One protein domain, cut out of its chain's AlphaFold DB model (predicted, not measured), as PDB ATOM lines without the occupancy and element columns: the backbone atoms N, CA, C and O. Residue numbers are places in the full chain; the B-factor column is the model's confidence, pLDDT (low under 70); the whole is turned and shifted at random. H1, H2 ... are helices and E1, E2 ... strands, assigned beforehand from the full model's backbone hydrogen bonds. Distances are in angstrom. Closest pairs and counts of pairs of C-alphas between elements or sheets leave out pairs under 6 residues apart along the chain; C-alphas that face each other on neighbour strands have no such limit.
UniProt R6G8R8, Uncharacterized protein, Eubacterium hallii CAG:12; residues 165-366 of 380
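AT A GLANCE: This is residues 165 to 366 of the 380 residues of an uncharacterized protein of Eubacterium hallii CAG:12 (UniProt R6G8R8). Four helices, H1, H2, H5 and H7, make a bundle, with H3 and H4 side by side as a second pair that packs on it where H4 meets H2. H6 lies across the ends of H2 and H5, and a two-stranded hairpin, E1 and E2, reaches away from the helices as an arm. The printed part has 202 residues, with seven named helices and two named strands in the order H1 H2 H3 H4 H5 E1 E2 H6 H7; the class is mostly helix and the sheet E1 - E2 is antiparallel. It is only just loose, close to compact, with a radius of gyration of the C-alphas of 20.2 A and spans of 59 by 44 by 43 A.

HOW THE PARTS SIT: H1, residues 165 to 176, touches H7, residues 337 to 364, at a shallow tilt of 30 degrees, the same way; the closest C-alphas, of Leu 170 and Ala 350, are 5.7 A apart. H2, residues 183 to 206, is the hub, touching four helices. It touches H7 at a shallow tilt of 30 degrees, opposite ways, the closest C-alphas being Ser 195 and Phe 342, 6.7 A. H3, residues 211 to 227, touches H4, residues 245 to 266, at a shallow tilt of 27 degrees, the same way, with C-alphas 215 and 251 closest at 6.0 A. With its residues 248 to 256 alone H4 touches H2 at a steep tilt of 46 degrees, the closest C-alphas being Arg 198 and Ala 252, 5.3 A. H5, residues 270 to 285, touches H2 at a shallow tilt of 23 degrees, the same way, with C-alphas 193 and 274 closest at 5.9 A. H5 also touches H1, at 37 degrees, only just a steep tilt, with C-alphas 171 and 275 closest at 6.3 A. E1, residues 288 to 296, and E2, residues 309 to 317, form a hairpin; N 291 and O 314 are 2.8 A apart, within hydrogen-bond range. H6, residues 319 to 334, is about perpendicular to H2, 77 degrees, and touches it, with C-alphas 206 and 328 closest at 5.0 A. Every O i to N i+4 pair is within hydrogen-bond range in H1, H3, H4, H5, H6 and H7, and 19 of 20 in H2.

IN THESE COORDINATES: H1 begins at C-alpha 165 (53.230, -3.660, 134.466). From first to last C-alpha H2 measures 34.9 A, H4 30.7 A and E2 25.2 A. H7, the longest helix, measures 40.8 A and ends at C-alpha 364 (76.613, 5.668, 121.556).

THE WHOLE: The C-alphas of Glu 242 and Glu 303, 62.7 A apart, are the two farthest apart. The printed part has no cut; the links H3 to H4 and E1 to E2 are long. Mean pLDDT of the printed part is 80.1, with 42 residues under 70, among them 228 to 243 and 298 to 311.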
ATOM      1  N   LYS A 165      52.367  -4.839 134.358       88.06
ATOM      2  CA  LYS A 165      53.230  -3.660 134.466       88.06
ATOM      3  C   LYS A 165      54.646  -3.917 133.938       88.06
ATOM      4  O   LYS A 165      55.219  -3.064 133.263       88.06
ATOM      5  N   ASN A 166      55.225  -5.075 134.253       91.94
ATOM      6  CA  ASN A 166      56.563  -5.427 133.782       91.94
ATOM      7  C   ASN A 166      56.585  -5.802 132.290       91.94
ATOM      8  O   ASN A 166      57.582  -5.508 131.636       91.94
ATOM      9  N   LEU A 167      55.526  -6.419 131.751       93.31
ATOM     10  CA  LEU A 167      55.399  -6.723 130.321       93.31
ATOM     11  C   LEU A 167      55.260  -5.443 129.495       93.31
ATOM     12  O   LEU A 167      56.014  -5.279 128.542       93.31
ATOM     13  N   SER A 168      54.390  -4.510 129.894       86.94
ATOM     14  CA  SER A 168      54.219  -3.235 129.184       86.94
ATOM     15  C   SER A 168      55.517  -2.425 129.178       86.94
ATOM     16  O   SER A 168      55.957  -1.969 128.127       86.94
ATOM     17  N   LYS A 169      56.216  -2.346 130.320       87.81
ATOM     18  CA  LYS A 169      57.537  -1.704 130.377       87.81
ATOM     19  C   LYS A 169      58.565  -2.397 129.473       87.81
ATOM     20  O   LYS A 169      59.371  -1.731 128.830       87.81
ATOM     21  N   LEU A 170      58.584  -3.731 129.463       92.25
ATOM     22  CA  LEU A 170      59.496  -4.496 128.615       92.25
ATOM     23  C   LEU A 170      59.210  -4.248 127.128       92.25
ATOM     24  O   LEU A 170      60.157  -4.068 126.370       92.25
ATOM     25  N   LYS A 171      57.932  -4.223 126.735       90.69
ATOM     26  CA  LYS A 171      57.481  -3.921 125.373       90.69
ATOM     27  C   LYS A 171      58.001  -2.556 124.921       90.69
ATOM     28  O   LYS A 171      58.729  -2.488 123.939       90.69
ATOM     29  N   GLU A 172      57.759  -1.512 125.718       86.25
ATOM     30  CA  GLU A 172      58.272  -0.158 125.459       86.25
ATOM     31  C   GLU A 172      59.801  -0.124 125.312       86.25
ATOM     32  O   GLU A 172      60.333   0.499 124.395       86.25
ATOM     33  N   GLU A 173      60.532  -0.791 126.209       88.94
ATOM     34  CA  GLU A 173      61.996  -0.836 126.159       88.94
ATOM     35  C   GLU A 173      62.525  -1.570 124.916       88.94
ATOM     36  O   GLU A 173      63.553  -1.174 124.374       88.94
ATOM     37  N   ILE A 174      61.852  -2.626 124.456       88.88
ATOM     38  CA  ILE A 174      62.226  -3.341 123.230       88.88
ATOM     39  C   ILE A 174      61.936  -2.478 121.995       88.88
ATOM     40  O   ILE A 174      62.810  -2.345 121.137       88.88
ATOM     41  N   ASP A 175      60.750  -1.868 121.930       83.88
ATOM     42  CA  ASP A 175      60.311  -1.050 120.792       83.88
ATOM     43  C   ASP A 175      61.187   0.195 120.595       83.88
ATOM     44  O   ASP A 175      61.438   0.610 119.464       83.88
ATOM     45  N   LEU A 176      61.688   0.785 121.686       82.56
ATOM     46  CA  LEU A 176      62.539   1.977 121.636       82.56
ATOM     47  C   LEU A 176      63.984   1.706 121.185       82.56
ATOM     48  O   LEU A 176      64.640   2.643 120.731       82.56
ATOM     49  N   TYR A 177      64.498   0.475 121.323       81.31
ATOM     50  CA  TYR A 177      65.891   0.134 120.972       81.31
ATOM     51  C   TYR A 177      65.991  -1.180 120.183       81.31
ATOM     52  O   TYR A 177      66.644  -2.134 120.637       81.31
ATOM     53  N   PRO A 178      65.385  -1.250 118.985       81.19
ATOM     54  CA  PRO A 178      65.380  -2.457 118.165       81.19
ATOM     55  C   PRO A 178      66.781  -2.867 117.678       81.19
ATOM     56  O   PRO A 178      66.970  -3.990 117.211       81.19
ATOM     57  N   GLU A 179      67.785  -1.993 117.779       81.56
ATOM     58  CA  GLU A 179      69.159  -2.248 117.341       81.56
ATOM     59  C   GLU A 179      69.944  -3.155 118.305       81.56
ATOM     60  O   GLU A 179      70.990  -3.701 117.939       81.56
ATOM     61  N   ILE A 180      69.470  -3.338 119.542       82.88
ATOM     62  CA  ILE A 180      70.158  -4.151 120.552       82.88
ATOM     63  C   ILE A 180      69.859  -5.635 120.305       82.88
ATOM     64  O   ILE A 180      68.925  -6.206 120.864       82.88
ATOM     65  N   LYS A 181      70.677  -6.276 119.464       80.94
ATOM     66  CA  LYS A 181      70.514  -7.689 119.066       80.94
ATOM     67  C   LYS A 181      71.818  -8.493 119.117       80.94
ATOM     68  O   LYS A 181      72.052  -9.373 118.294       80.94
ATOM     69  N   ASP A 182      72.694  -8.188 120.077       86.56
ATOM     70  CA  ASP A 182      73.925  -8.963 120.272       86.56
ATOM     71  C   ASP A 182      73.644 -10.420 120.694       86.56
ATOM     72  O   ASP A 182      72.570 -10.741 121.201       86.56
ATOM     73  N   GLU A 183      74.612 -11.318 120.496       87.44
ATOM     74  CA  GLU A 183      74.435 -12.761 120.726       87.44
ATOM     75  C   GLU A 183      73.967 -13.095 122.157       87.44
ATOM     76  O   GLU A 183      73.102 -13.951 122.350       87.44
ATOM     77  N   GLU A 184      74.477 -12.392 123.174       91.69
ATOM     78  CA  GLU A 184      74.029 -12.580 124.559       91.69
ATOM     79  C   GLU A 184      72.559 -12.169 124.714       91.69
ATOM     80  O   GLU A 184      71.789 -12.848 125.400       91.69
ATOM     81  N   TYR A 185      72.165 -11.066 124.070       90.25
ATOM     82  CA  TYR A 185      70.789 -10.582 124.075       90.25
ATOM     83  C   TYR A 185      69.833 -11.603 123.458       90.25
ATOM     84  O   TYR A 185      68.846 -11.971 124.096       90.25
ATOM     85  N   ILE A 186      70.166 -12.123 122.275       89.25
ATOM     86  CA  ILE A 186      69.355 -13.119 121.563       89.25
ATOM     87  C   ILE A 186      69.243 -14.421 122.364       89.25
ATOM     88  O   ILE A 186      68.146 -14.954 122.526       89.25
ATOM     89  N   ASN A 187      70.338 -14.904 122.955       89.44
ATOM     90  CA  ASN A 187      70.309 -16.115 123.778       89.44
ATOM     91  C   ASN A 187      69.404 -15.963 125.012       89.44
ATOM     92  O   ASN A 187      68.651 -16.880 125.357       89.44
ATOM     93  N   LYS A 188      69.428 -14.796 125.668       93.38
ATOM     94  CA  LYS A 188      68.504 -14.522 126.777       93.38
ATOM     95  C   LYS A 188      67.066 -14.332 126.315       93.38
ATOM     96  O   LYS A 188      66.168 -14.787 127.018       93.38
ATOM     97  N   ALA A 189      66.858 -13.708 125.159       92.06
ATOM     98  CA  ALA A 189      65.541 -13.557 124.555       92.06
ATOM     99  C   ALA A 189      64.908 -14.924 124.274       92.06
ATOM    100  O   ALA A 189      63.789 -15.159 124.705       92.06
ATOM    101  N   ILE A 190      65.645 -15.873 123.685       89.94
ATOM    102  CA  ILE A 190      65.157 -17.245 123.450       89.94
ATOM    103  C   ILE A 190      64.766 -17.933 124.767       89.94
ATOM    104  O   ILE A 190      63.722 -18.578 124.853       89.94
ATOM    105  N   SER A 191      65.579 -17.801 125.819       92.38
ATOM    106  CA  SER A 191      65.253 -18.385 127.129       92.38
ATOM    107  C   SER A 191      64.011 -17.748 127.767       92.38
ATOM    108  O   SER A 191      63.211 -18.440 128.406       92.38
ATOM    109  N   PHE A 192      63.831 -16.439 127.586       95.62
ATOM    110  CA  PHE A 192      62.648 -15.726 128.050       95.62
ATOM    111  C   PHE A 192      61.399 -16.078 127.225       95.62
ATOM    112  O   PHE A 192      60.356 -16.347 127.816       95.62
ATOM    113  N   GLU A 193      61.518 -16.195 125.901       94.44
ATOM    114  CA  GLU A 193      60.452 -16.629 124.987       94.44
ATOM    115  C   GLU A 193      59.856 -17.976 125.422       94.44
ATOM    116  O   GLU A 193      58.643 -18.114 125.513       94.44
ATOM    117  N   GLN A 194      60.689 -18.939 125.821       91.75
ATOM    118  CA  GLN A 194      60.210 -20.226 126.350       91.75
ATOM    119  C   GLN A 194      59.384 -20.086 127.635       91.75
ATOM    120  O   GLN A 194      58.531 -20.919 127.939       91.75
ATOM    121  N   SER A 195      59.683 -19.064 128.435       94.31
ATOM    122  CA  SER A 195      58.938 -18.787 129.661       94.31
ATOM    123  C   SER A 195      57.613 -18.092 129.360       94.31
ATOM    124  O   SER A 195      56.639 -18.376 130.049       94.31
ATOM    125  N   LEU A 196      57.564 -17.257 128.314       94.62
ATOM    126  CA  LEU A 196      56.322 -16.705 127.766       94.62
ATOM    127  C   LEU A 196      55.415 -17.802 127.203       94.62
ATOM    128  O   LEU A 196      54.240 -17.814 127.540       94.62
ATOM    129  N   ASP A 197      55.954 -18.752 126.433       90.81
ATOM    130  CA  ASP A 197      55.176 -19.864 125.849       90.81
ATOM    131  C   ASP A 197      54.442 -20.680 126.929       90.81
ATOM    132  O   ASP A 197      53.251 -20.985 126.818       90.81
ATOM    133  N   ARG A 198      55.149 -20.988 128.027       92.00
ATOM    134  CA  ARG A 198      54.556 -21.659 129.192       92.00
ATOM    135  C   ARG A 198      53.481 -20.797 129.848       92.00
ATOM    136  O   ARG A 198      52.409 -21.310 130.151       92.00
ATOM    137  N   TYR A 199      53.763 -19.515 130.072       94.06
ATOM    138  CA  TYR A 199      52.823 -18.624 130.747       94.06
ATOM    139  C   TYR A 199      51.544 -18.395 129.929       94.06
ATOM    140  O   TYR A 199      50.450 -18.471 130.476       94.06
ATOM    141  N   LEU A 200      51.667 -18.220 128.611       92.50
ATOM    142  CA  LEU A 200      50.534 -18.148 127.688       92.50
ATOM    143  C   LEU A 200      49.660 -19.402 127.759       92.50
ATOM    144  O   LEU A 200      48.444 -19.289 127.877       92.50
ATOM    145  N   SER A 201      50.270 -20.589 127.749       88.50
ATOM    146  CA  SER A 201      49.528 -21.854 127.847       88.50
ATOM    147  C   SER A 201      48.712 -21.940 129.146       88.50
ATOM    148  O   SER A 201      47.547 -22.340 129.113       88.50
ATOM    149  N   ILE A 202      49.283 -21.484 130.268       91.00
ATOM    150  CA  ILE A 202      48.595 -21.399 131.569       91.00
ATOM    151  C   ILE A 202      47.442 -20.393 131.518       91.00
ATOM    152  O   ILE A 202      46.338 -20.687 131.971       91.00
ATOM    153  N   LEU A 203      47.662 -19.208 130.945       91.69
ATOM    154  CA  LEU A 203      46.608 -18.202 130.815       91.69
ATOM    155  C   LEU A 203      45.444 -18.694 129.951       91.69
ATOM    156  O   LEU A 203      44.290 -18.464 130.309       91.69
ATOM    157  N   PHE A 204      45.724 -19.403 128.858       89.38
ATOM    158  CA  PHE A 204      44.691 -19.993 128.011       89.38
ATOM    159  C   PHE A 204      43.891 -21.085 128.725       89.38
ATOM    160  O   PHE A 204      42.667 -21.143 128.595       89.38
ATOM    161  N   GLU A 205      44.553 -21.931 129.513       87.06
ATOM    162  CA  GLU A 205      43.875 -22.905 130.371       87.06
ATOM    163  C   GLU A 205      42.937 -22.209 131.371       87.06
ATOM    164  O   GLU A 205      41.743 -22.516 131.419       87.06
ATOM    165  N   ARG A 206      43.437 -21.196 132.093       89.19
ATOM    166  CA  ARG A 206      42.635 -20.400 133.040       89.19
ATOM    167  C   ARG A 206      41.483 -19.663 132.354       89.19
ATOM    168  O   ARG A 206      40.390 -19.569 132.909       89.19
ATOM    169  N   ALA A 207      41.679 -19.206 131.118       87.69
ATOM    170  CA  ALA A 207      40.635 -18.614 130.282       87.69
ATOM    171  C   ALA A 207      39.544 -19.623 129.868       87.69
ATOM    172  O   ALA A 207      38.471 -19.222 129.418       87.69
ATOM    173  N   GLY A 208      39.767 -20.930 130.062       84.12
ATOM    174  CA  GLY A 208      38.853 -21.993 129.651       84.12
ATOM    175  C   GLY A 208      38.976 -22.413 128.200       84.12
ATOM    176  O   GLY A 208      38.046 -23.023 127.679       84.12
ATOM    177  N   GLU A 209      40.084 -22.084 127.544       83.75
ATOM    178  CA  GLU A 209      40.333 -22.553 126.190       83.75
ATOM    179  C   GLU A 209      40.753 -24.026 126.193       83.75
ATOM    180  O   GLU A 209      41.501 -24.487 127.062       83.75
ATOM    181  N   ASN A 210      40.297 -24.769 125.186       81.75
ATOM    182  CA  ASN A 210      40.562 -26.195 125.075       81.75
ATOM    183  C   ASN A 210      42.009 -26.450 124.620       81.75
ATOM    184  O   ASN A 210      42.378 -26.168 123.478       81.75
ATOM    185  N   ILE A 211      42.820 -27.038 125.503       78.38
ATOM    186  CA  ILE A 211      44.233 -27.333 125.235       78.38
ATOM    187  C   ILE A 211      44.441 -28.246 124.019       78.38
ATOM    188  O   ILE A 211      45.375 -28.040 123.244       78.38
ATOM    189  N   PHE A 212      43.548 -29.209 123.776       75.94
ATOM    190  CA  PHE A 212      43.661 -30.124 122.640       75.94
ATOM    191  C   PHE A 212      43.370 -29.425 121.310       75.94
ATOM    192  O   PHE A 212      44.035 -29.703 120.311       75.94
ATOM    193  N   GLU A 213      42.424 -28.484 121.278       81.12
ATOM    194  CA  GLU A 213      42.172 -27.660 120.088       81.12
ATOM    195  C   GLU A 213      43.373 -26.765 119.761       81.12
ATOM    196  O   GLU A 213      43.775 -26.669 118.592       81.12
ATOM    197  N   ARG A 214      44.001 -26.171 120.786       82.31
ATOM    198  CA  ARG A 214      45.223 -25.372 120.620       82.31
ATOM    199  C   ARG A 214      46.386 -26.218 120.108       82.31
ATOM    200  O   ARG A 214      46.985 -25.867 119.088       82.31
ATOM    201  N   ILE A 215      46.652 -27.370 120.730       82.25
ATOM    202  CA  ILE A 215      47.682 -28.328 120.291       82.25
ATOM    203  C   ILE A 215      47.442 -28.752 118.839       82.25
ATOM    204  O   ILE A 215      48.360 -28.693 118.021       82.25
ATOM    205  N   ASN A 216      46.210 -29.116 118.481       79.06
ATOM    206  CA  ASN A 216      45.869 -29.510 117.113       79.06
ATOM    207  C   ASN A 216      46.120 -28.377 116.110       79.06
ATOM    208  O   ASN A 216      46.661 -28.615 115.027       79.06
ATOM    209  N   THR A 217      45.778 -27.139 116.467       82.31
ATOM    210  CA  THR A 217      46.054 -25.955 115.641       82.31
ATOM    211  C   THR A 217      47.558 -25.747 115.448       82.31
ATOM    212  O   THR A 217      48.013 -25.524 114.323       82.31
ATOM    213  N   LYS A 218      48.350 -25.887 116.517       84.31
ATOM    214  CA  LYS A 218      49.816 -25.775 116.485       84.31
ATOM    215  C   LYS A 218      50.468 -26.888 115.651       84.31
ATOM    216  O   LYS A 218      51.344 -26.605 114.834       84.31
ATOM    217  N   ILE A 219      49.994 -28.130 115.767       80.50
ATOM    218  CA  ILE A 219      50.446 -29.262 114.940       80.50
ATOM    219  C   ILE A 219      50.162 -29.006 113.456       80.50
ATOM    220  O   ILE A 219      51.040 -29.233 112.625       80.50
ATOM    221  N   ARG A 220      48.980 -28.486 113.106       76.38
ATOM    222  CA  ARG A 220      48.659 -28.141 111.710       76.38
ATOM    223  C   ARG A 220      49.583 -27.054 111.169       76.38
ATOM    224  O   ARG A 220      50.109 -27.212 110.069       76.38
ATOM    225  N   LYS A 221      49.843 -25.999 111.953       79.44
ATOM    226  CA  LYS A 221      50.827 -24.962 111.596       79.44
ATOM    227  C   LYS A 221      52.210 -25.571 111.349       79.44
ATOM    228  O   LYS A 221      52.826 -25.271 110.332       79.44
ATOM    229  N   LEU A 222      52.671 -26.487 112.204       78.50
ATOM    230  CA  LEU A 222      53.930 -27.213 111.990       78.50
ATOM    231  C   LEU A 222      53.920 -28.042 110.707       78.50
ATOM    232  O   LEU A 222      54.875 -27.999 109.938       78.50
ATOM    233  N   GLN A 223      52.854 -28.795 110.452       74.31
ATOM    234  CA  GLN A 223      52.736 -29.611 109.245       74.31
ATOM    235  C   GLN A 223      52.752 -28.749 107.978       74.31
ATOM    236  O   GLN A 223      53.433 -29.098 107.012       74.31
ATOM    237  N   GLN A 224      52.086 -27.594 108.000       74.94
ATOM    238  CA  GLN A 224      52.155 -26.604 106.928       74.94
ATOM    239  C   GLN A 224      53.581 -26.054 106.772       74.94
ATOM    240  O   GLN A 224      54.116 -26.032 105.663       74.94
ATOM    241  N   LEU A 225      54.233 -25.675 107.874       72.88
ATOM    242  CA  LEU A 225      55.599 -25.152 107.874       72.88
ATOM    243  C   LEU A 225      56.656 -26.184 107.492       72.88
ATOM    244  O   LEU A 225      57.716 -25.780 107.050       72.88
ATOM    245  N   ILE A 226      56.432 -27.486 107.645       69.88
ATOM    246  CA  ILE A 226      57.426 -28.511 107.289       69.88
ATOM    247  C   ILE A 226      57.150 -29.037 105.884       69.88
ATOM    248  O   ILE A 226      58.051 -29.058 105.040       69.88
ATOM    249  N   TYR A 227      55.898 -29.405 105.616       73.44
ATOM    250  CA  TYR A 227      55.501 -30.179 104.443       73.44
ATOM    251  C   TYR A 227      54.684 -29.380 103.413       73.44
ATOM    252  O   TYR A 227      54.428 -29.898 102.332       73.44
ATOM    253  N   GLY A 228      54.267 -28.143 103.712       63.09
ATOM    254  CA  GLY A 228      53.429 -27.331 102.815       63.09
ATOM    255  C   GLY A 228      51.986 -27.833 102.682       63.09
ATOM    256  O   GLY A 228      51.287 -27.455 101.746       63.09
ATOM    257  N   ILE A 229      51.541 -28.707 103.588       60.97
ATOM    258  CA  ILE A 229      50.233 -29.361 103.510       60.97
ATOM    259  C   ILE A 229      49.198 -28.509 104.250       60.97
ATOM    260  O   ILE A 229      49.343 -28.247 105.442       60.97
ATOM    261  N   ASN A 230      48.133 -28.118 103.550       56.12
ATOM    262  CA  ASN A 230      46.974 -27.460 104.147       56.12
ATOM    263  C   ASN A 230      45.950 -28.545 104.533       56.12
ATOM    264  O   ASN A 230      45.164 -28.994 103.700       56.12
ATOM    265  N   ILE A 231      46.041 -29.063 105.759       55.06
ATOM    266  CA  ILE A 231      45.210 -30.188 106.217       55.06
ATOM    267  C   ILE A 231      43.865 -29.653 106.727       55.06
ATOM    268  O   ILE A 231      43.831 -28.833 107.644       55.06
ATOM    269  N   GLN A 232      42.758 -30.128 106.143       52.34
ATOM    270  CA  GLN A 232      41.407 -29.870 106.656       52.34
ATOM    271  C   GLN A 232      41.218 -30.513 108.035       52.34
ATOM    272  O   GLN A 232      41.821 -31.539 108.348       52.34
ATOM    273  N   SER A 233      40.395 -29.889 108.875       51.69
ATOM    274  CA  SER A 233      40.187 -30.310 110.257       51.69
ATOM    275  C   SER A 233      39.790 -31.780 110.374       51.69
ATOM    276  O   SER A 233      38.796 -32.200 109.793       51.69
ATOM    277  N   ILE A 234      40.526 -32.539 111.186       49.62
ATOM    278  CA  ILE A 234      40.022 -33.804 111.720       49.62
ATOM    279  C   ILE A 234      39.037 -33.425 112.828       49.62
ATOM    280  O   ILE A 234      39.445 -32.860 113.844       49.62
ATOM    281  N   GLU A 235      37.745 -33.654 112.590       41.06
ATOM    282  CA  GLU A 235      36.708 -33.567 113.618       41.06
ATOM    283  C   GLU A 235      36.896 -34.725 114.600       41.06
ATOM    284  O   GLU A 235      36.815 -35.898 114.239       41.06
ATOM    285  N   GLY A 236      37.198 -34.379 115.846       47.50
ATOM    286  CA  GLY A 236      37.413 -35.336 116.919       47.50
ATOM    287  C   GLY A 236      37.774 -34.598 118.195       47.50
ATOM    288  O   GLY A 236      38.950 -34.388 118.482       47.50
ATOM    289  N   VAL A 237      36.756 -34.172 118.941       46.06
ATOM    290  CA  VAL A 237      36.939 -33.632 120.289       46.06
ATOM    291  C   VAL A 237      37.234 -34.818 121.200       46.06
ATOM    292  O   VAL A 237      36.355 -35.628 121.488       46.06
ATOM    293  N   VAL A 238      38.488 -34.962 121.628       49.53
ATOM    294  CA  VAL A 238      38.798 -35.829 122.767       49.53
ATOM    295  C   VAL A 238      38.438 -35.028 124.012       49.53
ATOM    296  O   VAL A 238      39.235 -34.229 124.494       49.53
ATOM    297  N   GLU A 239      37.214 -35.204 124.508       46.84
ATOM    298  CA  GLU A 239      36.820 -34.708 125.827       46.84
ATOM    299  C   GLU A 239      37.538 -35.547 126.892       46.84
ATOM    300  O   GLU A 239      37.040 -36.566 127.370       46.84
ATOM    301  N   LYS A 240      38.764 -35.151 127.242       52.12
ATOM    302  CA  LYS A 240      39.325 -35.490 128.550       52.12
ATOM    303  C   LYS A 240      39.005 -34.345 129.502       52.12
ATOM    304  O   LYS A 240      39.348 -33.202 129.225       52.12
ATOM    305  N   ASN A 241      38.357 -34.678 130.618       52.72
ATOM    306  CA  ASN A 241      37.868 -33.707 131.602       52.72
ATOM    307  C   ASN A 241      38.958 -33.143 132.528       52.72
ATOM    308  O   ASN A 241      38.682 -32.209 133.270       52.72
ATOM    309  N   GLU A 242      40.176 -33.689 132.500       61.91
ATOM    310  CA  GLU A 242      41.278 -33.251 133.360       61.91
ATOM    311  C   GLU A 242      42.484 -32.870 132.493       61.91
ATOM    312  O   GLU A 242      43.084 -33.727 131.841       61.91
ATOM    313  N   ILE A 243      42.795 -31.570 132.463       65.56
ATOM    314  CA  ILE A 243      44.021 -31.010 131.883       65.56
ATOM    315  C   ILE A 243      45.128 -31.150 132.931       65.56
ATOM    316  O   ILE A 243      44.913 -30.847 134.105       65.56
ATOM    317  N   THR A 244      46.302 -31.638 132.531       78.69
ATOM    318  CA  THR A 244      47.442 -31.836 133.435       78.69
ATOM    319  C   THR A 244      48.577 -30.854 133.148       78.69
ATOM    320  O   THR A 244      48.725 -30.335 132.041       78.69
ATOM    321  N   GLN A 245      49.474 -30.664 134.122       76.88
ATOM    322  CA  GLN A 245      50.702 -29.881 133.926       76.88
ATOM    323  C   GLN A 245      51.600 -30.451 132.809       76.88
ATOM    324  O   GLN A 245      52.380 -29.718 132.197       76.88
ATOM    325  N   GLU A 246      51.515 -31.758 132.540       79.38
ATOM    326  CA  GLU A 246      52.228 -32.402 131.437       79.38
ATOM    327  C   GLU A 246      51.688 -31.939 130.077       79.38
ATOM    328  O   GLU A 246      52.486 -31.659 129.183       79.38
ATOM    329  N   ASP A 247      50.372 -31.740 129.952       77.75
ATOM    330  CA  ASP A 247      49.744 -31.215 128.734       77.75
ATOM    331  C   ASP A 247      50.195 -29.771 128.450       77.75
ATOM    332  O   ASP A 247      50.580 -29.449 127.325       77.75
ATOM    333  N   VAL A 248      50.257 -28.919 129.484       77.44
ATOM    334  CA  VAL A 248      50.791 -27.543 129.395       77.44
ATOM    335  C   VAL A 248      52.262 -27.544 128.970       77.44
ATOM    336  O   VAL A 248      52.687 -26.770 128.107       77.44
ATOM    337  N   ASN A 249      53.070 -28.437 129.552       80.88
ATOM    338  CA  ASN A 249      54.483 -28.571 129.198       80.88
ATOM    339  C   ASN A 249      54.671 -29.065 127.756       80.88
ATOM    340  O   ASN A 249      55.613 -28.636 127.082       80.88
ATOM    341  N   PHE A 250      53.794 -29.956 127.289       81.19
ATOM    342  CA  PHE A 250      53.797 -30.465 125.924       81.19
ATOM    343  C   PHE A 250      53.409 -29.380 124.913       81.19
ATOM    344  O   PHE A 250      54.117 -29.202 123.919       81.19
ATOM    345  N   GLU A 251      52.362 -28.598 125.190       84.25
ATOM    346  CA  GLU A 251      51.982 -27.443 124.370       84.25
ATOM    347  C   GLU A 251      53.161 -26.462 124.213       84.25
ATOM    348  O   GLU A 251      53.565 -26.149 123.089       84.25
ATOM    349  N   ALA A 252      53.814 -26.095 125.320       79.94
ATOM    350  CA  ALA A 252      54.991 -25.225 125.304       79.94
ATOM    351  C   ALA A 252      56.218 -25.846 124.594       79.94
ATOM    352  O   ALA A 252      57.140 -25.138 124.180       79.94
ATOM    353  N   ALA A 253      56.297 -27.174 124.472       83.50
ATOM    354  CA  ALA A 253      57.340 -27.839 123.686       83.50
ATOM    355  C   ALA A 253      57.057 -27.755 122.177       83.50
ATOM    356  O   ALA A 253      57.989 -27.565 121.390       83.50
ATOM    357  N   ILE A 254      55.785 -27.839 121.774       85.38
ATOM    358  CA  ILE A 254      55.361 -27.617 120.387       85.38
ATOM    359  C   ILE A 254      55.662 -26.174 119.966       85.38
ATOM    360  O   ILE A 254      56.215 -25.971 118.884       85.38
ATOM    361  N   ASP A 255      55.390 -25.189 120.829       84.00
ATOM    362  CA  ASP A 255      55.697 -23.778 120.555       84.00
ATOM    363  C   ASP A 255      57.187 -23.546 120.304       84.00
ATOM    364  O   ASP A 255      57.564 -22.884 119.339       84.00
ATOM    365  N   ARG A 256      58.066 -24.184 121.087       82.50
ATOM    366  CA  ARG A 256      59.516 -24.130 120.839       82.50
ATOM    367  C   ARG A 256      59.892 -24.626 119.448       82.50
ATOM    368  O   ARG A 256      60.773 -24.051 118.807       82.50
ATOM    369  N   TYR A 257      59.249 -25.695 118.987       82.62
ATOM    370  CA  TYR A 257      59.509 -26.246 117.663       82.62
ATOM    371  C   TYR A 257      58.956 -25.336 116.555       82.62
ATOM    372  O   TYR A 257      59.628 -25.139 115.542       82.62
ATOM    373  N   LEU A 258      57.791 -24.718 116.770       80.81
ATOM    374  CA  LEU A 258      57.231 -23.690 115.885       80.81
ATOM    375  C   LEU A 258      58.164 -22.482 115.765       80.81
ATOM    376  O   LEU A 258      58.543 -22.127 114.652       80.81
ATOM    377  N   ASN A 259      58.615 -21.925 116.892       82.94
ATOM    378  CA  ASN A 259      59.526 -20.776 116.936       82.94
ATOM    379  C   ASN A 259      60.809 -21.039 116.117       82.94
ATOM    380  O   ASN A 259      61.291 -20.159 115.402       82.94
ATOM    381  N   PHE A 260      61.356 -22.263 116.183       80.62
ATOM    382  CA  PHE A 260      62.520 -22.668 115.383       80.62
ATOM    383  C   PHE A 260      62.237 -22.639 113.874       80.62
ATOM    384  O   PHE A 260      63.061 -22.153 113.094       80.62
ATOM    385  N   TRP A 261      61.080 -23.153 113.448       75.75
ATOM    386  CA  TRP A 261      60.698 -23.183 112.036       75.75
ATOM    387  C   TRP A 261      60.319 -21.807 111.490       75.75
ATOM    388  O   TRP A 261      60.704 -21.497 110.361       75.75
ATOM    389  N   ASP A 262      59.651 -20.970 112.284       74.06
ATOM    390  CA  ASP A 262      59.331 -19.589 111.912       74.06
ATOM    391  C   ASP A 262      60.594 -18.763 111.688       74.06
ATOM    392  O   ASP A 262      60.707 -18.080 110.671       74.06
ATOM    393  N   MET A 263      61.593 -18.890 112.565       74.12
ATOM    394  CA  MET A 263      62.884 -18.231 112.357       74.12
ATOM    395  C   MET A 263      63.566 -18.712 111.065       74.12
ATOM    396  O   MET A 263      64.172 -17.923 110.347       74.12
ATOM    397  N   ARG A 264      63.464 -20.010 110.753       69.88
ATOM    398  CA  ARG A 264      64.132 -20.620 109.594       69.88
ATOM    399  C   ARG A 264      63.461 -20.310 108.254       69.88
ATOM    400  O   ARG A 264      64.154 -20.308 107.240       69.88
ATOM    401  N   ARG A 265      62.134 -20.147 108.219       64.62
ATOM    402  CA  ARG A 265      61.364 -19.975 106.970       64.62
ATOM    403  C   ARG A 265      60.800 -18.576 106.761       64.62
ATOM    404  O   ARG A 265      60.690 -18.168 105.612       64.62
ATOM    405  N   ASN A 266      60.435 -17.882 107.834       61.12
ATOM    406  CA  ASN A 266      59.678 -16.632 107.772       61.12
ATOM    407  C   ASN A 266      60.504 -15.409 108.200       61.12
ATOM    408  O   ASN A 266      59.953 -14.317 108.255       61.12
ATOM    409  N   GLU A 267      61.785 -15.590 108.557       66.50
ATOM    410  CA  GLU A 267      62.684 -14.536 109.072       66.50
ATOM    411  C   GLU A 267      62.110 -13.761 110.276       66.50
ATOM    412  O   GLU A 267      62.602 -12.697 110.646       66.50
ATOM    413  N   ASN A 268      61.083 -14.312 110.932       69.75
ATOM    414  CA  ASN A 268      60.481 -13.713 112.110       69.75
ATOM    415  C   ASN A 268      61.445 -13.890 113.282       69.75
ATOM    416  O   ASN A 268      61.632 -15.011 113.769       69.75
ATOM    417  N   ASP A 269      62.094 -12.807 113.700       80.25
ATOM    418  CA  ASP A 269      63.084 -12.859 114.765       80.25
ATOM    419  C   ASP A 269      62.442 -13.119 116.143       80.25
ATOM    420  O   ASP A 269      61.236 -12.975 116.355       80.25
ATOM    421  N   CYS A 270      63.250 -13.578 117.101       85.69
ATOM    422  CA  CYS A 270      62.748 -13.909 118.436       85.69
ATOM    423  C   CYS A 270      62.172 -12.701 119.186       85.69
ATOM    424  O   CYS A 270      61.363 -12.885 120.090       85.69
ATOM    425  N   ILE A 271      62.581 -11.481 118.835       87.88
ATOM    426  CA  ILE A 271      62.154 -10.260 119.516       87.88
ATOM    427  C   ILE A 271      60.738  -9.896 119.085       87.88
ATOM    428  O   ILE A 271      59.876  -9.710 119.941       87.88
ATOM    429  N   ASN A 272      60.459  -9.938 117.784       87.44
ATOM    430  CA  ASN A 272      59.115  -9.766 117.241       87.44
ATOM    431  C   ASN A 272      58.148 -10.823 117.790       87.44
ATOM    432  O   ASN A 272      57.018 -10.505 118.152       87.44
ATOM    433  N   ARG A 273      58.587 -12.082 117.934       89.56
ATOM    434  CA  ARG A 273      57.753 -13.117 118.572       89.56
ATOM    435  C   ARG A 273      57.482 -12.840 120.048       89.56
ATOM    436  O   ARG A 273      56.369 -13.090 120.496       89.56
ATOM    437  N   ILE A 274      58.456 -12.320 120.799       92.62
ATOM    438  CA  ILE A 274      58.240 -11.882 122.186       92.62
ATOM    439  C   ILE A 274      57.197 -10.762 122.234       92.62
ATOM    440  O   ILE A 274      56.267 -10.863 123.029       92.62
ATOM    441  N   LEU A 275      57.310  -9.743 121.375       91.38
ATOM    442  CA  LEU A 275      56.347  -8.636 121.303       91.38
ATOM    443  C   LEU A 275      54.930  -9.143 121.003       91.38
ATOM    444  O   LEU A 275      54.006  -8.843 121.755       91.38
ATOM    445  N   ASN A 276      54.773 -10.008 119.996       90.31
ATOM    446  CA  ASN A 276      53.478 -10.604 119.654       90.31
ATOM    447  C   ASN A 276      52.883 -11.421 120.814       90.31
ATOM    448  O   ASN A 276      51.680 -11.380 121.053       90.31
ATOM    449  N   LYS A 277      53.718 -12.159 121.557       93.56
ATOM    450  CA  LYS A 277      53.281 -12.936 122.729       93.56
ATOM    451  C   LYS A 277      52.869 -12.036 123.890       93.56
ATOM    452  O   LYS A 277      51.927 -12.364 124.602       93.56
ATOM    453  N   ILE A 278      53.545 -10.901 124.083       92.00
ATOM    454  CA  ILE A 278      53.123  -9.883 125.055       92.00
ATOM    455  C   ILE A 278      51.741  -9.343 124.671       92.00
ATOM    456  O   ILE A 278      50.860  -9.294 125.523       92.00
ATOM    457  N   GLU A 279      51.523  -9.018 123.398       88.38
ATOM    458  CA  GLU A 279      50.218  -8.560 122.904       88.38
ATOM    459  C   GLU A 279      49.122  -9.614 123.067       88.38
ATOM    460  O   GLU A 279      47.989  -9.295 123.417       88.38
ATOM    461  N   GLU A 280      49.446 -10.887 122.852       89.81
ATOM    462  CA  GLU A 280      48.524 -11.997 123.089       89.81
ATOM    463  C   GLU A 280      48.111 -12.080 124.568       89.81
ATOM    464  O   GLU A 280      46.918 -12.179 124.861       89.81
ATOM    465  N   ILE A 281      49.058 -11.928 125.503       90.44
ATOM    466  CA  ILE A 281      48.766 -11.838 126.945       90.44
ATOM    467  C   ILE A 281      47.867 -10.631 127.250       90.44
ATOM    468  O   ILE A 281      46.850 -10.779 127.931       90.44
ATOM    469  N   GLU A 282      48.208  -9.447 126.730       85.19
ATOM    470  CA  GLU A 282      47.421  -8.219 126.914       85.19
ATOM    471  C   GLU A 282      45.979  -8.402 126.406       85.19
ATOM    472  O   GLU A 282      45.023  -8.015 127.079       85.19
ATOM    473  N   ASN A 283      45.805  -9.086 125.273       84.38
ATOM    474  CA  ASN A 283      44.498  -9.388 124.695       84.38
ATOM    475  C   ASN A 283      43.689 -10.398 125.515       84.38
ATOM    476  O   ASN A 283      42.470 -10.242 125.629       84.38
ATOM    477  N   ILE A 284      44.325 -11.430 126.080       86.00
ATOM    478  CA  ILE A 284      43.665 -12.410 126.960       86.00
ATOM    479  C   ILE A 284      43.136 -11.716 128.219       86.00
ATOM    480  O   ILE A 284      42.008 -11.976 128.648       86.00
ATOM    481  N   TRP A 285      43.933 -10.806 128.778       84.25
ATOM    482  CA  TRP A 285      43.601 -10.043 129.975       84.25
ATOM    483  C   TRP A 285      42.686  -8.845 129.752       84.25
ATOM    484  O   TRP A 285      42.202  -8.263 130.725       84.25
ATOM    485  N   SER A 286      42.449  -8.453 128.502       79.12
ATOM    486  CA  SER A 286      41.568  -7.330 128.222       79.12
ATOM    487  C   SER A 286      40.137  -7.640 128.662       79.12
ATOM    488  O   SER A 286      39.574  -8.677 128.301       79.12
ATOM    489  N   ILE A 287      39.550  -6.703 129.407       77.25
ATOM    490  CA  ILE A 287      38.118  -6.660 129.751       77.25
ATOM    491  C   ILE A 287      37.293  -5.925 128.687       77.25
ATOM    492  O   ILE A 287      36.070  -6.048 128.650       77.25
ATOM    493  N   TYR A 288      37.968  -5.197 127.793       74.31
ATOM    494  CA  TYR A 288      37.358  -4.442 126.707       74.31
ATOM    495  C   TYR A 288      37.695  -5.057 125.352       74.31
ATOM    496  O   TYR A 288      38.794  -5.564 125.114       74.31
ATOM    497  N   GLU A 289      36.758  -4.949 124.423       75.75
ATOM    498  CA  GLU A 289      37.036  -5.135 123.010       75.75
ATOM    499  C   GLU A 289      37.659  -3.848 122.460       75.75
ATOM    500  O   GLU A 289      37.048  -2.780 122.516       75.75
ATOM    501  N   VAL A 290      38.881  -3.946 121.937       68.75
ATOM    502  CA  VAL A 290      39.595  -2.810 121.345       68.75
ATOM    503  C   VAL A 290      39.222  -2.705 119.869       68.75
ATOM    504  O   VAL A 290      39.503  -3.609 119.082       68.75
ATOM    505  N   LYS A 291      38.581  -1.602 119.482       73.06
ATOM    506  CA  LYS A 291      38.240  -1.292 118.091       73.06
ATOM    507  C   LYS A 291      39.122  -0.174 117.572       73.06
ATOM    508  O   LYS A 291      39.017   0.969 118.010       73.06
ATOM    509  N   THR A 292      39.939  -0.500 116.584       71.19
ATOM    510  CA  THR A 292      40.721   0.484 115.843       71.19
ATOM    511  C   THR A 292      39.929   0.978 114.636       71.19
ATOM    512  O   THR A 292      39.482   0.195 113.798       71.19
ATOM    513  N   THR A 293      39.774   2.294 114.520       74.94
ATOM    514  CA  THR A 293      39.184   2.964 113.356       74.94
ATOM    515  C   THR A 293      40.136   4.035 112.838       74.94
ATOM    516  O   THR A 293      40.677   4.817 113.611       74.94
ATOM    517  N   TYR A 294      40.355   4.096 111.526       76.38
ATOM    518  CA  TYR A 294      41.179   5.145 110.922       76.38
ATOM    519  C   TYR A 294      40.301   6.333 110.548       76.38
ATOM    520  O   TYR A 294      39.400   6.217 109.714       76.38
ATOM    521  N   VAL A 295      40.551   7.481 111.177       75.19
ATOM    522  CA  VAL A 295      39.791   8.705 110.934       75.19
ATOM    523  C   VAL A 295      40.584   9.605 109.984       75.19
ATOM    524  O   VAL A 295      41.677  10.051 110.339       75.19
ATOM    525  N   PRO A 296      40.062   9.899 108.780       74.31
ATOM    526  CA  PRO A 296      40.735  10.779 107.833       74.31
ATOM    527  C   PRO A 296      40.801  12.220 108.359       74.31
ATOM    528  O   PRO A 296      39.797  12.791 108.798       74.31
ATOM    529  N   ILE A 297      41.979  12.829 108.268       70.69
ATOM    530  CA  ILE A 297      42.238  14.222 108.620       70.69
ATOM    531  C   ILE A 297      41.817  15.093 107.437       70.69
ATOM    532  O   ILE A 297      42.491  15.184 106.411       70.69
ATOM    533  N   LYS A 298      40.653  15.732 107.568       60.72
ATOM    534  CA  LYS A 298      40.133  16.640 106.540       60.72
ATOM    535  C   LYS A 298      41.020  17.886 106.425       60.72
ATOM    536  O   LYS A 298      41.241  18.565 107.423       60.72
ATOM    537  N   GLY A 299      41.446  18.212 105.203       62.81
ATOM    538  CA  GLY A 299      42.161  19.456 104.876       62.81
ATOM    539  C   GLY A 299      43.673  19.331 104.644       62.81
ATOM    540  O   GLY A 299      44.315  20.359 104.473       62.81
ATOM    541  N   LEU A 300      44.229  18.111 104.627       56.41
ATOM    542  CA  LEU A 300      45.665  17.841 104.414       56.41
ATOM    543  C   LEU A 300      45.966  16.996 103.157       56.41
ATOM    544  O   LEU A 300      47.032  16.400 103.067       56.41
ATOM    545  N   SER A 301      45.038  16.891 102.202       52.53
ATOM    546  CA  SER A 301      45.282  16.144 100.959       52.53
ATOM    547  C   SER A 301      45.840  17.061  99.869       52.53
ATOM    548  O   SER A 301      45.086  17.876  99.333       52.53
ATOM    549  N   ASP A 302      47.108  16.886  99.508       54.47
ATOM    550  CA  ASP A 302      47.629  17.345  98.218       54.47
ATOM    551  C   ASP A 302      47.324  16.290  97.139       54.47
ATOM    552  O   ASP A 302      47.243  15.089  97.416       54.47
ATOM    553  N   GLU A 303      47.087  16.740  95.903       51.53
ATOM    554  CA  GLU A 303      46.715  15.888  94.768       51.53
ATOM    555  C   GLU A 303      47.809  14.845  94.464       51.53
ATOM    556  O   GLU A 303      48.775  15.123  93.757       51.53
ATOM    557  N   GLY A 304      47.647  13.624  94.982       54.91
ATOM    558  CA  GLY A 304      48.480  12.469  94.625       54.91
ATOM    559  C   GLY A 304      48.841  11.527  95.774       54.91
ATOM    560  O   GLY A 304      49.165  10.372  95.508       54.91
ATOM    561  N   GLU A 305      48.732  11.964  97.032       56.28
ATOM    562  CA  GLU A 305      48.998  11.123  98.206       56.28
ATOM    563  C   GLU A 305      47.705  10.830  98.982       56.28
ATOM    564  O   GLU A 305      46.792  11.655  99.059       56.28
ATOM    565  N   GLY A 306      47.585   9.601  99.499       58.31
ATOM    566  CA  GLY A 306      46.398   9.144 100.225       58.31
ATOM    567  C   GLY A 306      46.030  10.079 101.381       58.31
ATOM    568  O   GLY A 306      46.896  10.695 101.993       58.31
ATOM    569  N   ILE A 307      44.732  10.185 101.686       62.44
ATOM    570  CA  ILE A 307      44.228  11.071 102.746       62.44
ATOM    571  C   ILE A 307      44.916  10.705 104.074       62.44
ATOM    572  O   ILE A 307      44.729   9.575 104.533       62.44
ATOM    573  N   PRO A 308      45.660  11.629 104.718       66.94
ATOM    574  CA  PRO A 308      46.275  11.360 106.012       66.94
ATOM    575  C   PRO A 308      45.194  10.981 107.023       66.94
ATOM    576  O   PRO A 308      44.194  11.687 107.142       66.94
ATOM    577  N   SER A 309      45.362   9.882 107.751       68.69
ATOM    578  CA  SER A 309      44.414   9.428 108.777       68.69
ATOM    579  C   SER A 309      45.113   9.238 110.112       68.69
ATOM    580  O   SER A 309      46.254   8.781 110.134       68.69
ATOM    581  N   TYR A 310      44.427   9.534 111.215       69.62
ATOM    582  CA  TYR A 310      44.890   9.144 112.547       69.62
ATOM    583  C   TYR A 310      44.153   7.895 113.027       69.62
ATOM    584  O   TYR A 310      42.990   7.663 112.687       69.62
ATOM    585  N   GLU A 311      44.845   7.092 113.825       66.69
ATOM    586  CA  GLU A 311      44.270   5.924 114.472       66.69
ATOM    587  C   GLU A 311      43.406   6.362 115.663       66.69
ATOM    588  O   GLU A 311      43.869   7.051 116.574       66.69
ATOM    589  N   LYS A 312      42.126   5.991 115.646       71.81
ATOM    590  CA  LYS A 312      41.199   6.160 116.762       71.81
ATOM    591  C   LYS A 312      40.919   4.791 117.371       71.81
ATOM    592  O   LYS A 312      40.286   3.946 116.741       71.81
ATOM    593  N   ILE A 313      41.367   4.614 118.607       65.38
ATOM    594  CA  ILE A 313      41.162   3.404 119.402       65.38
ATOM    595  C   ILE A 313      39.938   3.615 120.301       65.38
ATOM    596  O   ILE A 313      39.884   4.582 121.062       65.38
ATOM    597  N   GLU A 314      38.951   2.730 120.200       67.94
ATOM    598  CA  GLU A 314      37.757   2.693 121.047       67.94
ATOM    599  C   GLU A 314      37.762   1.426 121.908       67.94
ATOM    600  O   GLU A 314      37.989   0.330 121.401       67.94
ATOM    601  N   PHE A 315      37.482   1.570 123.202       67.75
ATOM    602  CA  PHE A 315      37.301   0.451 124.126       67.75
ATOM    603  C   PHE A 315      35.806   0.208 124.302       67.75
ATOM    604  O   PHE A 315      35.075   1.101 124.727       67.75
ATOM    605  N   VAL A 316      35.344  -0.983 123.933       77.38
ATOM    606  CA  VAL A 316      33.932  -1.360 123.992       77.38
ATOM    607  C   VAL A 316      33.748  -2.429 125.058       77.38
ATOM    608  O   VAL A 316      34.448  -3.441 125.056       77.38
ATOM    609  N   GLU A 317      32.801  -2.217 125.970       79.88
ATOM    610  CA  GLU A 317      32.412  -3.230 126.951       79.88
ATOM    611  C   GLU A 317      31.976  -4.516 126.244       79.88
ATOM    612  O   GLU A 317      31.115  -4.507 125.359       79.88
ATOM    613  N   ASN A 318      32.573  -5.638 126.639       81.94
ATOM    614  CA  ASN A 318      32.259  -6.933 126.062       81.94
ATOM    615  C   ASN A 318      32.155  -7.982 127.169       81.94
ATOM    616  O   ASN A 318      33.150  -8.402 127.757       81.94
ATOM    617  N   LYS A 319      30.929  -8.456 127.408       86.00
ATOM    618  CA  LYS A 319      30.634  -9.406 128.487       86.00
ATOM    619  C   LYS A 319      31.469 -10.690 128.405       86.00
ATOM    620  O   LYS A 319      31.852 -11.236 129.430       86.00
ATOM    621  N   LYS A 320      31.804 -11.158 127.196       86.81
ATOM    622  CA  LYS A 320      32.646 -12.351 127.013       86.81
ATOM    623  C   LYS A 320      34.080 -12.109 127.498       86.81
ATOM    624  O   LYS A 320      34.693 -13.011 128.063       86.81
ATOM    625  N   PHE A 321      34.616 -10.912 127.263       82.38
ATOM    626  CA  PHE A 321      35.960 -10.523 127.696       82.38
ATOM    627  C   PHE A 321      36.001 -10.382 129.218       82.38
ATOM    628  O   PHE A 321      36.881 -10.944 129.866       82.38
ATOM    629  N   GLU A 322      34.988  -9.729 129.787       82.00
ATOM    630  CA  GLU A 322      34.806  -9.600 131.231       82.00
ATOM    631  C   GLU A 322      34.686 -10.970 131.929       82.00
ATOM    632  O   GLU A 322      35.381 -11.230 132.911       82.00
ATOM    633  N   GLU A 323      33.853 -11.881 131.411       86.62
ATOM    634  CA  GLU A 323      33.689 -13.241 131.949       86.62
ATOM    635  C   GLU A 323      34.990 -14.053 131.871       86.62
ATOM    636  O   GLU A 323      35.357 -14.728 132.840       86.62
ATOM    637  N   ARG A 324      35.726 -13.958 130.753       90.06
ATOM    638  CA  ARG A 324      37.042 -14.598 130.596       90.06
ATOM    639  C   ARG A 324      38.042 -14.062 131.619       90.06
ATOM    640  O   ARG A 324      38.712 -14.854 132.279       90.06
ATOM    641  N   TYR A 325      38.125 -12.742 131.778       86.19
ATOM    642  CA  TYR A 325      39.025 -12.118 132.745       86.19
ATOM    643  C   TYR A 325      38.682 -12.526 134.183       86.19
ATOM    644  O   TYR A 325      39.559 -12.977 134.916       86.19
ATOM    645  N   LYS A 326      37.397 -12.490 134.565       85.75
ATOM    646  CA  LYS A 326      36.920 -12.957 135.881       85.75
ATOM    647  C   LYS A 326      37.321 -14.404 136.166       85.75
ATOM    648  O   LYS A 326      37.697 -14.726 137.294       85.75
ATOM    649  N   LYS A 327      37.270 -15.276 135.155       88.94
ATOM    650  CA  LYS A 327      37.726 -16.663 135.288       88.94
ATOM    651  C   LYS A 327      39.231 -16.741 135.556       88.94
ATOM    652  O   LYS A 327      39.635 -17.431 136.486       88.94
ATOM    653  N   ILE A 328      40.041 -15.993 134.804       88.75
ATOM    654  CA  ILE A 328      41.498 -15.941 135.000       88.75
ATOM    655  C   ILE A 328      41.844 -15.458 136.409       88.75
ATOM    656  O   ILE A 328      42.679 -16.080 137.064       88.75
ATOM    657  N   VAL A 329      41.197 -14.389 136.882       86.31
ATOM    658  CA  VAL A 329      41.395 -13.848 138.237       86.31
ATOM    659  C   VAL A 329      41.126 -14.922 139.288       86.31
ATOM    660  O   VAL A 329      42.006 -15.220 140.089       86.31
ATOM    661  N   LYS A 330      39.960 -15.574 139.218       87.00
ATOM    662  CA  LYS A 330      39.578 -16.633 140.158       87.00
ATOM    663  C   LYS A 330      40.576 -17.796 140.179       87.00
ATOM    664  O   LYS A 330      40.947 -18.262 141.249       87.00
ATOM    665  N   GLU A 331      41.016 -18.272 139.016       88.50
ATOM    666  CA  GLU A 331      41.999 -19.365 138.938       88.50
ATOM    667  C   GLU A 331      43.386 -18.936 139.444       88.50
ATOM    668  O   GLU A 331      44.106 -19.725 140.054       88.50
ATOM    669  N   THR A 332      43.760 -17.672 139.234       87.25
ATOM    670  CA  THR A 332      45.035 -17.114 139.711       87.25
ATOM    671  C   THR A 332      45.055 -16.996 141.234       87.25
ATOM    672  O   THR A 332      46.071 -17.291 141.856       87.25
ATOM    673  N   GLU A 333      43.934 -16.618 141.848       82.06
ATOM    674  CA  GLU A 333      43.786 -16.596 143.308       82.06
ATOM    675  C   GLU A 333      43.866 -17.998 143.929       82.06
ATOM    676  O   GLU A 333      44.374 -18.150 145.038       82.06
ATOM    677  N   LEU A 334      43.391 -19.029 143.219       85.62
ATOM    678  CA  LEU A 334      43.477 -20.418 143.676       85.62
ATOM    679  C   LEU A 334      44.899 -20.984 143.572       85.62
ATOM    680  O   LEU A 334      45.294 -21.794 144.410       85.62
ATOM    681  N   ASN A 335      45.659 -20.582 142.550       86.62
ATOM    682  CA  ASN A 335      47.032 -21.029 142.344       86.62
ATOM    683  C   ASN A 335      47.875 -19.964 141.626       86.62
ATOM    684  O   ASN A 335      47.807 -19.840 140.402       86.62
ATOM    685  N   CYS A 336      48.726 -19.266 142.383       89.00
ATOM    686  CA  CYS A 336      49.622 -18.220 141.885       89.00
ATOM    687  C   CYS A 336      51.087 -18.665 141.704       89.00
ATOM    688  O   CYS A 336      51.933 -17.840 141.361       89.00
ATOM    689  N   GLU A 337      51.424 -19.943 141.933       92.00
ATOM    690  CA  GLU A 337      52.821 -20.417 141.928       92.00
ATOM    691  C   GLU A 337      53.499 -20.164 140.574       92.00
ATOM    692  O   GLU A 337      54.613 -19.638 140.492       92.00
ATOM    693  N   GLU A 338      52.792 -20.467 139.486       91.19
ATOM    694  CA  GLU A 338      53.293 -20.227 138.135       91.19
ATOM    695  C   GLU A 338      53.439 -18.735 137.807       91.19
ATOM    696  O   GLU A 338      54.379 -18.354 137.102       91.19
ATOM    697  N   ASP A 339      52.562 -17.878 138.341       93.62
ATOM    698  CA  ASP A 339      52.650 -16.425 138.179       93.62
ATOM    699  C   ASP A 339      53.898 -15.880 138.872       93.62
ATOM    700  O   ASP A 339      54.619 -15.078 138.288       93.62
ATOM    701  N   GLU A 340      54.221 -16.355 140.076       93.31
ATOM    702  CA  GLU A 340      55.446 -15.964 140.781       93.31
ATOM    703  C   GLU A 340      56.713 -16.428 140.052       93.31
ATOM    704  O   GLU A 340      57.692 -15.676 139.923       93.31
ATOM    705  N   ILE A 341      56.702 -17.665 139.538       94.81
ATOM    706  CA  ILE A 341      57.800 -18.208 138.732       94.81
ATOM    707  C   ILE A 341      57.997 -17.349 137.480       94.81
ATOM    708  O   ILE A 341      59.135 -16.977 137.162       94.81
ATOM    709  N   PHE A 342      56.914 -17.027 136.771       96.38
ATOM    710  CA  PHE A 342      56.974 -16.202 135.572       96.38
ATOM    711  C   PHE A 342      57.396 -14.763 135.888       96.38
ATOM    712  O   PHE A 342      58.332 -14.264 135.262       96.38
ATOM    713  N   GLU A 343      56.812 -14.130 136.910       95.38
ATOM    714  CA  GLU A 343      57.144 -12.775 137.364       95.38
ATOM    715  C   GLU A 343      58.647 -12.642 137.639       95.38
ATOM    716  O   GLU A 343      59.300 -11.697 137.183       95.38
ATOM    717  N   LYS A 344      59.245 -13.621 138.332       95.44
ATOM    718  CA  LYS A 344      60.684 -13.628 138.627       95.44
ATOM    719  C   LYS A 344      61.534 -13.678 137.357       95.44
ATOM    720  O   LYS A 344      62.541 -12.966 137.264       95.44
ATOM    721  N   LYS A 345      61.148 -14.503 136.381       96.69
ATOM    722  CA  LYS A 345      61.851 -14.615 135.093       96.69
ATOM    723  C   LYS A 345      61.701 -13.344 134.259       96.69
ATOM    724  O   LYS A 345      62.707 -12.836 133.764       96.69
ATOM    725  N   LEU A 346      60.489 -12.798 134.182       97.06
ATOM    726  CA  LEU A 346      60.177 -11.534 133.518       97.06
ATOM    727  C   LEU A 346      61.000 -10.387 134.100       97.06
ATOM    728  O   LEU A 346      61.705  -9.700 133.366       97.06
ATOM    729  N   LYS A 347      61.012 -10.229 135.425       94.75
ATOM    730  CA  LYS A 347      61.819  -9.206 136.100       94.75
ATOM    731  C   LYS A 347      63.313  -9.390 135.833       94.75
ATOM    732  O   LYS A 347      64.040  -8.412 135.654       94.75
ATOM    733  N   GLY A 348      63.788 -10.636 135.801       95.25
ATOM    734  CA  GLY A 348      65.168 -10.965 135.449       95.25
ATOM    735  C   GLY A 348      65.538 -10.524 134.031       95.25
ATOM    736  O   GLY A 348      66.599  -9.921 133.838       95.25
ATOM    737  N   TYR A 349      64.661 -10.788 133.060       95.88
ATOM    738  CA  TYR A 349      64.859 -10.410 131.664       95.88
ATOM    739  C   TYR A 349      64.711  -8.899 131.440       95.88
ATOM    740  O   TYR A 349      65.622  -8.292 130.885       95.88
ATOM    741  N   ALA A 350      63.672  -8.257 131.979       94.06
ATOM    742  CA  ALA A 350      63.488  -6.805 131.902       94.06
ATOM    743  C   ALA A 350      64.689  -6.040 132.485       94.06
ATOM    744  O   ALA A 350      65.244  -5.150 131.849       94.06
ATOM    745  N   ASN A 351      65.208  -6.456 133.647       94.12
ATOM    746  CA  ASN A 351      66.428  -5.861 134.209       94.12
ATOM    747  C   ASN A 351      67.679  -6.103 133.351       94.12
ATOM    748  O   ASN A 351      68.665  -5.370 133.453       94.12
ATOM    749  N   PHE A 352      67.717  -7.183 132.574       94.81
ATOM    750  CA  PHE A 352      68.796  -7.422 131.623       94.81
ATOM    751  C   PHE A 352      68.681  -6.489 130.410       94.81
ATOM    752  O   PHE A 352      69.674  -5.834 130.090       94.81
ATOM    753  N   VAL A 353      67.491  -6.370 129.815       93.00
ATOM    754  CA  VAL A 353      67.202  -5.454 128.701       93.00
ATOM    755  C   VAL A 353      67.520  -4.014 129.101       93.00
ATOM    756  O   VAL A 353      68.374  -3.383 128.479       93.00
ATOM    757  N   HIS A 354      66.994  -3.550 130.235       91.81
ATOM    758  CA  HIS A 354      67.271  -2.222 130.777       91.81
ATOM    759  C   HIS A 354      68.777  -1.936 130.948       91.81
ATOM    760  O   HIS A 354      69.272  -0.847 130.650       91.81
ATOM    761  N   ARG A 355      69.563  -2.921 131.410       92.06
ATOM    762  CA  ARG A 355      71.027  -2.779 131.532       92.06
ATOM    763  C   ARG A 355      71.722  -2.692 130.176       92.06
ATOM    764  O   ARG A 355      72.676  -1.922 130.053       92.06
ATOM    765  N   LYS A 356      71.272  -3.463 129.183       92.00
ATOM    766  CA  LYS A 356      71.793  -3.406 127.810       92.00
ATOM    767  C   LYS A 356      71.498  -2.050 127.171       92.00
ATOM    768  O   LYS A 356      72.425  -1.440 126.650       92.00
ATOM    769  N   ILE A 357      70.282  -1.532 127.338       89.25
ATOM    770  CA  ILE A 357      69.882  -0.187 126.896       89.25
ATOM    771  C   ILE A 357      70.766   0.883 127.540       89.25
ATOM    772  O   ILE A 357      71.382   1.685 126.843       89.25
ATOM    773  N   ASN A 358      70.931   0.858 128.866       87.94
ATOM    774  CA  ASN A 358      71.793   1.820 129.561       87.94
ATOM    775  C   ASN A 358      73.255   1.768 129.091       87.94
ATOM    776  O   ASN A 358      73.927   2.799 129.036       87.94
ATOM    777  N   LYS A 359      73.770   0.573 128.777       88.44
ATOM    778  CA  LYS A 359      75.113   0.410 128.211       88.44
ATOM    779  C   LYS A 359      75.185   1.012 126.806       88.44
ATOM    780  O   LYS A 359      76.065   1.830 126.556       88.44
ATOM    781  N   TYR A 360      74.229   0.670 125.944       85.69
ATOM    782  CA  TYR A 360      74.117   1.205 124.589       85.69
ATOM    783  C   TYR A 360      74.071   2.740 124.590       85.69
ATOM    784  O   TYR A 360      74.830   3.383 123.867       85.69
ATOM    785  N   TYR A 361      73.270   3.337 125.474       82.94
ATOM    786  CA  TYR A 361      73.194   4.786 125.653       82.94
ATOM    787  C   TYR A 361      74.531   5.423 126.024       82.94
ATOM    788  O   TYR A 361      74.941   6.416 125.422       82.94
ATOM    789  N   LYS A 362      75.234   4.855 127.010       83.44
ATOM    790  CA  LYS A 362      76.544   5.365 127.436       83.44
ATOM    791  C   LYS A 362      77.587   5.277 126.324       83.44
ATOM    792  O   LYS A 362      78.440   6.151 126.228       83.44
ATOM    793  N   GLU A 363      77.525   4.237 125.501       82.25
ATOM    794  CA  GLU A 363      78.514   3.981 124.452       82.25
ATOM    795  C   GLU A 363      78.262   4.785 123.170       82.25
ATOM    796  O   GLU A 363      79.232   5.147 122.500       82.25
ATOM    797  N   ASN A 364      76.998   5.089 122.849       74.69
ATOM    798  CA  ASN A 364      76.613   5.668 121.556       74.69
ATOM    799  C   ASN A 364      76.057   7.099 121.630       74.69
ATOM    800  O   ASN A 364      76.183   7.828 120.652       74.69
ATOM    801  N   VAL A 365      75.490   7.528 122.762       66.38
ATOM    802  CA  VAL A 365      74.870   8.865 122.901       66.38
ATOM    803  C   VAL A 365      75.753   9.836 123.694       66.38
ATOM    804  O   VAL A 365      75.742  11.031 123.429       66.38
ATOM    805  N   PHE A 366      76.573   9.332 124.625       57.94
ATOM    806  CA  PHE A 366      77.477  10.147 125.456       57.94
ATOM    807  C   PHE A 366      78.943  10.156 124.999       57.94
ATOM    808  O   PHE A 366      79.806  10.650 125.726       57.94
TER     809      PHE A 366